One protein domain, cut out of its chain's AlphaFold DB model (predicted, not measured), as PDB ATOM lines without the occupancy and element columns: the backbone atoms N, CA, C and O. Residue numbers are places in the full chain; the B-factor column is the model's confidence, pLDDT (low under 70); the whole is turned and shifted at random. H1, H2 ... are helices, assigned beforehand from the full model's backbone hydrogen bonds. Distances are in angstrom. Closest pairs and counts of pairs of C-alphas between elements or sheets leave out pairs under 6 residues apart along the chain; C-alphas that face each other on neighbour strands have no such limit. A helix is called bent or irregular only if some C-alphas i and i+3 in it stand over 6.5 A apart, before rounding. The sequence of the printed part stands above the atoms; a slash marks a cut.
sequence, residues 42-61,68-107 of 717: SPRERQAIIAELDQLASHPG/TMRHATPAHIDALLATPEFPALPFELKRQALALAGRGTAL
ATOM      1  N   SER A  42     198.239  -2.392 180.237       92.12
ATOM      2  CA  SER A  42     197.790  -3.079 181.447       92.12
ATOM      3  C   SER A  42     196.506  -3.882 181.170       92.12
ATOM      4  O   SER A  42     195.714  -3.517 180.292       92.12
ATOM      5  N   PRO A  43     196.210  -4.949 181.941       92.25
ATOM      6  CA  PRO A  43     194.974  -5.717 181.767       92.25
ATOM      7  C   PRO A  43     193.705  -4.853 181.818       92.25
ATOM      8  O   PRO A  43     192.741  -5.125 181.101       92.25
ATOM      9  N   ARG A  44     193.721  -3.789 182.635       93.19
ATOM     10  CA  ARG A  44     192.613  -2.842 182.779       93.19
ATOM     11  C   ARG A  44     192.455  -1.953 181.547       93.19
ATOM     12  O   ARG A  44     191.330  -1.770 181.090       93.19
ATOM     13  N   GLU A  45     193.551  -1.417 181.012       93.25
ATOM     14  CA  GLU A  45     193.526  -0.618 179.778       93.25
ATOM     15  C   GLU A  45     193.065  -1.461 178.597       93.25
ATOM     16  O   GLU A  45     192.160  -1.056 177.873       93.25
ATOM     17  N   ARG A  46     193.595  -2.682 178.465       94.00
ATOM     18  CA  ARG A  46     193.169  -3.635 177.437       94.00
ATOM     19  C   ARG A  46     191.668  -3.913 177.499       94.00
ATOM     20  O   ARG A  46     190.996  -3.860 176.474       94.00
ATOM     21  N   GLN A  47     191.127  -4.189 178.687       94.50
ATOM     22  CA  GLN A  47     189.694  -4.445 178.848       94.50
ATOM     23  C   GLN A  47     188.843  -3.205 178.533       94.50
ATOM     24  O   GLN A  47     187.774  -3.345 177.940       94.50
ATOM     25  N   ALA A  48     189.322  -2.004 178.872       93.81
ATOM     26  CA  ALA A  48     188.649  -0.753 178.528       93.81
ATOM     27  C   ALA A  48     188.625  -0.507 177.009       93.81
ATOM     28  O   ALA A  48     187.583  -0.147 176.470       93.81
ATOM     29  N   ILE A  49     189.736  -0.771 176.310       94.25
ATOM     30  CA  ILE A  49     189.805  -0.684 174.843       94.25
ATOM     31  C   ILE A  49     188.839  -1.688 174.206       94.25
ATOM     32  O   ILE A  49     188.052  -1.316 173.343       94.25
ATOM     33  N   ILE A  50     188.849  -2.948 174.658       94.00
ATOM     34  CA  ILE A  50     187.946  -3.993 174.148       94.00
ATOM     35  C   ILE A  50     186.476  -3.601 174.337       94.00
ATOM     36  O   ILE A  50     185.680  -3.790 173.421       94.00
ATOM     37  N   ALA A  51     186.115  -3.021 175.485       91.25
ATOM     38  CA  ALA A  51     184.755  -2.550 175.733       91.25
ATOM     39  C   ALA A  51     184.342  -1.412 174.781       91.25
ATOM     40  O   ALA A  51     183.207  -1.399 174.309       91.25
ATOM     41  N   GLU A  52     185.247  -0.480 174.459       91.25
ATOM     42  CA  GLU A  52     184.983   0.569 173.459       91.25
ATOM     43  C   GLU A  52     184.845  -0.016 172.039       91.25
ATOM     44  O   GLU A  52     183.954   0.388 171.290       91.25
ATOM     45  N   LEU A  53     185.660  -1.014 171.675       89.56
ATOM     46  CA  LEU A  53     185.546  -1.716 170.388       89.56
ATOM     47  C   LEU A  53     184.227  -2.497 170.255       89.56
ATOM     48  O   LEU A  53     183.640  -2.527 169.175       89.56
ATOM     49  N   ASP A  54     183.740  -3.102 171.338       89.38
ATOM     50  CA  ASP A  54     182.471  -3.846 171.365       89.38
ATOM     51  C   ASP A  54     181.255  -2.921 171.203       89.38
ATOM     52  O   ASP A  54     180.303  -3.228 170.475       89.38
ATOM     53  N   GLN A  55     181.326  -1.725 171.795       85.06
ATOM     54  CA  GLN A  55     180.325  -0.675 171.595       85.06
ATOM     55  C   GLN A  55     180.255  -0.222 170.132       85.06
ATOM     56  O   GLN A  55     179.150  -0.047 169.608       85.06
ATOM     57  N   LEU A  56     181.410  -0.077 169.466       79.62
ATOM     58  CA  LEU A  56     181.487   0.226 168.033       79.62
ATOM     59  C   LEU A  56     180.916  -0.915 167.184       79.62
ATOM     60  O   LEU A  56     180.120  -0.668 166.280       79.62
ATOM     61  N   ALA A  57     181.267  -2.166 167.496       78.75
ATOM     62  CA  ALA A  57     180.768  -3.336 166.771       78.75
ATOM     63  C   ALA A  57     179.237  -3.480 166.863       78.75
ATOM     64  O   ALA A  57     178.593  -3.884 165.895       78.75
ATOM     65  N   SER A  58     178.648  -3.090 167.996       73.69
ATOM     66  CA  SER A  58     177.196  -3.112 168.227       73.69
ATOM     67  C   SER A  58     176.427  -2.000 167.493       73.69
ATOM     68  O   SER A  58     175.203  -2.078 167.384       73.69
ATOM     69  N   HIS A  59     177.120  -0.987 166.953       65.81
ATOM     70  CA  HIS A  59     176.532   0.137 166.210       65.81
ATOM     71  C   HIS A  59     177.213   0.314 164.838       65.81
ATOM     72  O   HIS A  59     177.912   1.300 164.610       65.81
ATOM     73  N   PRO A  60     176.995  -0.610 163.881       55.94
ATOM     74  CA  PRO A  60     177.717  -0.641 162.603       55.94
ATOM     75  C   PRO A  60     177.404   0.533 161.655       55.94
ATOM     76  O   PRO A  60     178.097   0.720 160.657       55.94
ATOM     77  N   GLY A  61     176.375   1.340 161.940       52.66
ATOM     78  CA  GLY A  61     176.143   2.606 161.247       52.66
ATOM     79  C   GLY A  61     176.966   3.717 161.895       52.66
ATOM     80  O   GLY A  61     176.816   3.954 163.091       52.66
ATOM     81  N   THR A  68     182.990   9.202 172.781       61.41
ATOM     82  CA  THR A  68     184.330   9.665 173.136       61.41
ATOM     83  C   THR A  68     185.140   8.385 173.307       61.41
ATOM     84  O   THR A  68     185.027   7.754 174.357       61.41
ATOM     85  N   MET A  69     185.901   7.963 172.298       72.44
ATOM     86  CA  MET A  69     186.878   6.885 172.492       72.44
ATOM     87  C   MET A  69     187.980   7.434 173.395       72.44
ATOM     88  O   MET A  69     188.807   8.234 172.954       72.44
ATOM     89  N   ARG A  70     187.926   7.111 174.689       83.88
ATOM     90  CA  ARG A  70     188.901   7.597 175.676       83.88
ATOM     91  C   ARG A  70     190.093   6.661 175.742       83.88
ATOM     92  O   ARG A  70     191.210   7.114 175.978       83.88
ATOM     93  N   HIS A  71     189.846   5.371 175.543       88.94
ATOM     94  CA  HIS A  71     190.841   4.326 175.704       88.94
ATOM     95  C   HIS A  71     191.325   3.776 174.360       88.94
ATOM     96  O   HIS A  71     192.522   3.549 174.230       88.94
ATOM     97  N   ALA A  72     190.471   3.650 173.343       88.44
ATOM     98  CA  ALA A  72     190.820   3.212 171.988       88.44
ATOM     99  C   ALA A  72     191.508   4.322 171.159       88.44
ATOM    100  O   ALA A  72     191.095   4.659 170.048       88.44
ATOM    101  N   THR A  73     192.561   4.927 171.714       90.44
ATOM    102  CA  THR A  73     193.417   5.884 170.994       90.44
ATOM    103  C   THR A  73     194.272   5.156 169.946       90.44
ATOM    104  O   THR A  73     194.520   3.961 170.112       90.44
ATOM    105  N   PRO A  74     194.786   5.834 168.900       89.69
ATOM    106  CA  PRO A  74     195.642   5.185 167.902       89.69
ATOM    107  C   PRO A  74     196.835   4.429 168.510       89.69
ATOM    108  O   PRO A  74     197.050   3.269 168.181       89.69
ATOM    109  N   ALA A  75     197.541   5.032 169.474       90.88
ATOM    110  CA  ALA A  75     198.672   4.393 170.152       90.88
ATOM    111  C   ALA A  75     198.257   3.156 170.969       90.88
ATOM    112  O   ALA A  75     198.944   2.139 170.962       90.88
ATOM    113  N   HIS A  76     197.109   3.213 171.648       94.44
ATOM    114  CA  HIS A  76     196.592   2.065 172.389       94.44
ATOM    115  C   HIS A  76     196.086   0.947 171.473       94.44
ATOM    116  O   HIS A  76     196.200  -0.223 171.829       94.44
ATOM    117  N   ILE A  77     195.544   1.277 170.299       94.19
ATOM    118  CA  ILE A  77     195.174   0.285 169.284       94.19
ATOM    119  C   ILE A  77     196.421  -0.375 168.695       94.19
ATOM    120  O   ILE A  77     196.447  -1.599 168.590       94.19
ATOM    121  N   ASP A  78     197.469   0.392 168.393       93.44
ATOM    122  CA  ASP A  78     198.752  -0.160 167.946       93.44
ATOM    123  C   ASP A  78     199.330  -1.126 168.994       93.44
ATOM    124  O   ASP A  78     199.707  -2.255 168.669       93.44
ATOM    125  N   ALA A  79     199.323  -0.724 170.271       94.19
ATOM    126  CA  ALA A  79     199.760  -1.573 171.375       94.19
ATOM    127  C   ALA A  79     198.878  -2.827 171.524       94.19
ATOM    128  O   ALA A  79     199.397  -3.918 171.757       94.19
ATOM    129  N   LEU A  80     197.557  -2.705 171.334       95.25
ATOM    130  CA  LEU A  80     196.626  -3.835 171.358       95.25
ATOM    131  C   LEU A  80     196.927  -4.841 170.240       95.25
ATOM    132  O   LEU A  80     196.984  -6.039 170.519       95.25
ATOM    133  N   LEU A  81     197.155  -4.378 169.008       93.62
ATOM    134  CA  LEU A  81     197.486  -5.220 167.850       93.62
ATOM    135  C   LEU A  81     198.807  -5.985 168.009       93.62
ATOM    136  O   LEU A  81     198.999  -7.009 167.348       93.62
ATOM    137  N   ALA A  82     199.704  -5.498 168.868       93.00
ATOM    138  CA  ALA A  82     200.969  -6.143 169.200       93.00
ATOM    139  C   ALA A  82     200.848  -7.196 170.323       93.00
ATOM    140  O   ALA A  82     201.799  -7.945 170.560       93.00
ATOM    141  N   THR A  83     199.708  -7.279 171.022       92.81
ATOM    142  CA  THR A  83     199.515  -8.260 172.104       92.81
ATOM    143  C   THR A  83     199.314  -9.688 171.575       92.81
ATOM    144  O   THR A  83     198.628  -9.887 170.569       92.81
ATOM    145  N   PRO A  84     199.851 -10.719 172.260       91.75
ATOM    146  CA  PRO A  84     199.668 -12.113 171.852       91.75
ATOM    147  C   PRO A  84     198.220 -12.608 171.997       91.75
ATOM    148  O   PRO A  84     197.861 -13.616 171.393       91.75
ATOM    149  N   GLU A  85     197.375 -11.929 172.779       92.69
ATOM    150  CA  GLU A  85     195.961 -12.281 172.956       92.69
ATOM    151  C   GLU A  85     195.045 -11.712 171.866       92.69
ATOM    152  O   GLU A  85     193.925 -12.201 171.702       92.69
ATOM    153  N   PHE A  86     195.499 -10.715 171.097       94.38
ATOM    154  CA  PHE A  86     194.695 -10.097 170.041       94.38
ATOM    155  C   PHE A  86     194.117 -11.099 169.023       94.38
ATOM    156  O   PHE A  86     192.922 -11.011 168.733       94.38
ATOM    157  N   PRO A  87     194.875 -12.094 168.512       94.25
ATOM    158  CA  PRO A  87     194.354 -13.046 167.529       94.25
ATOM    159  C   PRO A  87     193.176 -13.886 168.048       94.25
ATOM    160  O   PRO A  87     192.352 -14.339 167.249       94.25
ATOM    161  N   ALA A  88     193.078 -14.066 169.374       94.31
ATOM    162  CA  ALA A  88     192.003 -14.802 170.039       94.31
ATOM    163  C   ALA A  88     190.718 -13.974 170.228       94.31
ATOM    164  O   ALA A  88     189.693 -14.526 170.631       94.31
ATOM    165  N   LEU A  89     190.748 -12.666 169.945       93.62
ATOM    166  CA  LEU A  89     189.555 -11.828 170.016       93.62
ATOM    167  C   LEU A  89     188.539 -12.201 168.916       93.62
ATOM    168  O   LEU A  89     188.926 -12.596 167.810       93.62
ATOM    169  N   PRO A  90     187.228 -12.030 169.181       91.75
ATOM    170  CA  PRO A  90     186.180 -12.125 168.170       91.75
ATOM    171  C   PRO A  90     186.488 -11.308 166.909       91.75
ATOM    172  O   PRO A  90     186.954 -10.172 166.996       91.75
ATOM    173  N   PHE A  91     186.165 -11.863 165.734       86.88
ATOM    174  CA  PHE A  91     186.426 -11.239 164.427       86.88
ATOM    175  C   PHE A  91     185.951  -9.782 164.350       86.88
ATOM    176  O   PHE A  91     186.684  -8.928 163.862       86.88
ATOM    177  N   GLU A  92     184.765  -9.490 164.883       84.50
ATOM    178  CA  GLU A  92     184.187  -8.146 164.871       84.50
ATOM    179  C   GLU A  92     185.026  -7.122 165.640       84.50
ATOM    180  O   GLU A  92     185.263  -6.026 165.141       84.50
ATOM    181  N   LEU A  93     185.567  -7.495 166.801       89.75
ATOM    182  CA  LEU A  93     186.453  -6.621 167.571       89.75
ATOM    183  C   LEU A  93     187.781  -6.398 166.851       89.75
ATOM    184  O   LEU A  93     188.265  -5.269 166.786       89.75
ATOM    185  N   LYS A  94     188.344  -7.458 166.256       90.31
ATOM    186  CA  LYS A  94     189.574  -7.360 165.455       90.31
ATOM    187  C   LYS A  94     189.381  -6.442 164.251       90.31
ATOM    188  O   LYS A  94     190.249  -5.633 163.934       90.31
ATOM    189  N   ARG A  95     188.212  -6.526 163.617       85.00
ATOM    190  CA  ARG A  95     187.803  -5.669 162.505       85.00
ATOM    191  C   ARG A  95     187.668  -4.198 162.920       85.00
ATOM    192  O   ARG A  95     188.180  -3.339 162.209       85.00
ATOM    193  N   GLN A  96     187.038  -3.896 164.061       86.00
ATOM    194  CA  GLN A  96     186.951  -2.516 164.570       86.00
ATOM    195  C   GLN A  96     188.322  -1.961 164.985       86.00
ATOM    196  O   GLN A  96     188.630  -0.806 164.698       86.00
ATOM    197  N   ALA A  97     189.175  -2.785 165.600       90.00
ATOM    198  CA  ALA A  97     190.542  -2.389 165.931       90.00
ATOM    199  C   ALA A  97     191.329  -2.005 164.670       90.00
ATOM    200  O   ALA A  97     191.957  -0.951 164.642       90.00
ATOM    201  N   LEU A  98     191.226  -2.801 163.599       88.12
ATOM    202  CA  LEU A  98     191.863  -2.494 162.317       88.12
ATOM    203  C   LEU A  98     191.365  -1.165 161.723       88.12
ATOM    204  O   LEU A  98     192.164  -0.382 161.214       88.12
ATOM    205  N   ALA A  99     190.066  -0.873 161.845       84.62
ATOM    206  CA  ALA A  99     189.483   0.379 161.364       84.62
ATOM    207  C   ALA A  99     190.074   1.625 162.058       84.62
ATOM    208  O   ALA A  99     190.239   2.676 161.431       84.62
ATOM    209  N   LEU A 100     190.403   1.508 163.350       87.69
ATOM    210  CA  LEU A 100     191.038   2.569 164.141       87.69
ATOM    211  C   LEU A 100     192.559   2.626 163.954       87.69
ATOM    212  O   LEU A 100     193.138   3.713 164.020       87.69
ATOM    213  N   ALA A 101     193.196   1.487 163.664       90.50
ATOM    214  CA  ALA A 101     194.632   1.388 163.396       90.50
ATOM    215  C   ALA A 101     195.069   2.234 162.191       90.50
ATOM    216  O   ALA A 101     196.223   2.644 162.103       90.50
ATOM    217  N   GLY A 102     194.135   2.579 161.300       88.38
ATOM    218  CA  GLY A 102     194.370   3.482 160.178       88.38
ATOM    219  C   GLY A 102     194.859   4.887 160.534       88.38
ATOM    220  O   GLY A 102     195.418   5.576 159.682       88.38
ATOM    221  N   ARG A 103     194.673   5.323 161.786       89.94
ATOM    222  CA  ARG A 103     195.200   6.597 162.312       89.94
ATOM    223  C   ARG A 103     196.508   6.430 163.097       89.94
ATOM    224  O   ARG A 103     197.048   7.421 163.582       89.94
ATOM    225  N   GLY A 104     196.958   5.192 163.281       89.25
ATOM    226  CA  GLY A 104     198.165   4.827 164.015       89.25
ATOM    227  C   GLY A 104     199.320   4.457 163.089       89.25
ATOM    228  O   GLY A 104     199.405   4.898 161.941       89.25
ATOM    229  N   THR A 105     200.222   3.644 163.626       92.38
ATOM    230  CA  THR A 105     201.461   3.188 162.986       92.38
ATOM    231  C   THR A 105     201.495   1.678 162.760       92.38
ATOM    232  O   THR A 105     202.379   1.203 162.054       92.38
ATOM    233  N   ALA A 106     200.529   0.907 163.281       91.31
ATOM    234  CA  ALA A 106     200.518  -0.553 163.135       91.31
ATOM    235  C   ALA A 106     200.306  -1.050 161.691       91.31
ATOM    236  O   ALA A 106     200.545  -2.228 161.412       91.31
ATOM    237  N   LEU A 107     199.862  -0.184 160.775       92.62
ATOM    238  CA  LEU A 107     199.667  -0.480 159.351       92.62
ATOM    239  C   LEU A 107     200.817   0.059 158.491       92.62
ATOM    240  O   LEU A 107     200.604   0.724 157.480       92.62
TER     241      LEU A 107
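What this domain is: This is residues 42 to 61 and 68 to 107 of the 717 residues of the protein "Hypothetical secreted protein" of Azoarcus sp. (strain BH72) (UniProt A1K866). Two helices, H2 and H3, stand side by side as a helical hairpin, and the longer helix H1 crosses it at close to a right angle, with its main contact on H3. The centres of the three helices make a triangle, and residues 58 to 61 run on past the last turn of H1. The printed part has 60 residues with three named helices, H1, H2 and H3 in that order along the chain, and no named strand; the class is all helix, with 34 of the 60 printed residues in the helices. The whole is compact, with a radius of gyration of the C-alphas of 10.3 A, and rounded, spanning 27 by 22 by 21 A along its three main axes.

How they stand to each other: From the first printed residue, Ser 42, the backbone enters H1, residues 43 to 57, the longest helix by residues. H2 takes residues 74 to 81. H1 and H2 only just touch, with 3 pairs of C-alphas within 8 A, and H1 does so with residues 46 to 49 alone. The closest C-alphas of the two are those of Arg 46 and Leu 80, 7.0 A apart, and the lines of H1 and H2 are about perpendicular, at 80 degrees. H3 takes residues 91 to 101. H1 and H3 touch with 10 pairs of C-alphas within 8 A, and the closest are those of Leu 53 and Leu 93, 5.7 A apart. The lines of H1 and H3 are about perpendicular, at 81 degrees. H2 and H3 touch with 7 pairs of C-alphas within 8 A, the closest being those of Pro 74 and Ala 101, 6.0 A apart. They run opposite ways at a steep tilt of 37 degrees, only just past shallow, and form a helical hairpin. The helix packing is mostly crossed: of the three touching pairs, 0 are at a shallow tilt. From centre to centre, H1 and H2 are 11.5 A apart, H1 and H3 11.0 A, and H2 and H3 10.8 A. In H1, H2 and H3 every O i to N i+4 pair is within hydrogen-bond range.

Where its parts are: H1 begins at Pro 43, with its C-alpha at (194.974, -5.717, 181.767), and ends at Ala 57, with its C-alpha at (180.768, -3.336, 166.771); its 15 residues measure 20.8 A from first to last C-alpha. H2 has 8 residues, from Pro 74 to Leu 81, and measures 10.6 A; C-alpha 74 is at (195.642, 5.185, 167.902). H3 has 11 residues, from Phe 91 to Ala 101, and measures 15.1 A; it ends with C-alpha 101 at (194.632, 1.388, 163.396). No helix is bent or irregular.

The domain as a whole: The two C-alphas farthest apart are those of Ser 42 and Gly 61, at 30.1 A, while the first and last printed C-alphas, those of Ser 42 and Leu 107, are 22.3 A apart. Residues 62 to 67 are not printed, and C-alphas 61 and 68 are 16.1 A apart across this cut. The link from H1 to H2 is the link across the cut, with 16 residues in the chain, 6 of them not printed. The link from H2 to H3 is short, with 9 residues between them. After H3, residues 102 to 107 complete the printed part. The mean pLDDT of the printed part is 87.9; the model's confidence is low, under 70, at residues 59 to 61 and residue 68, next to the cut.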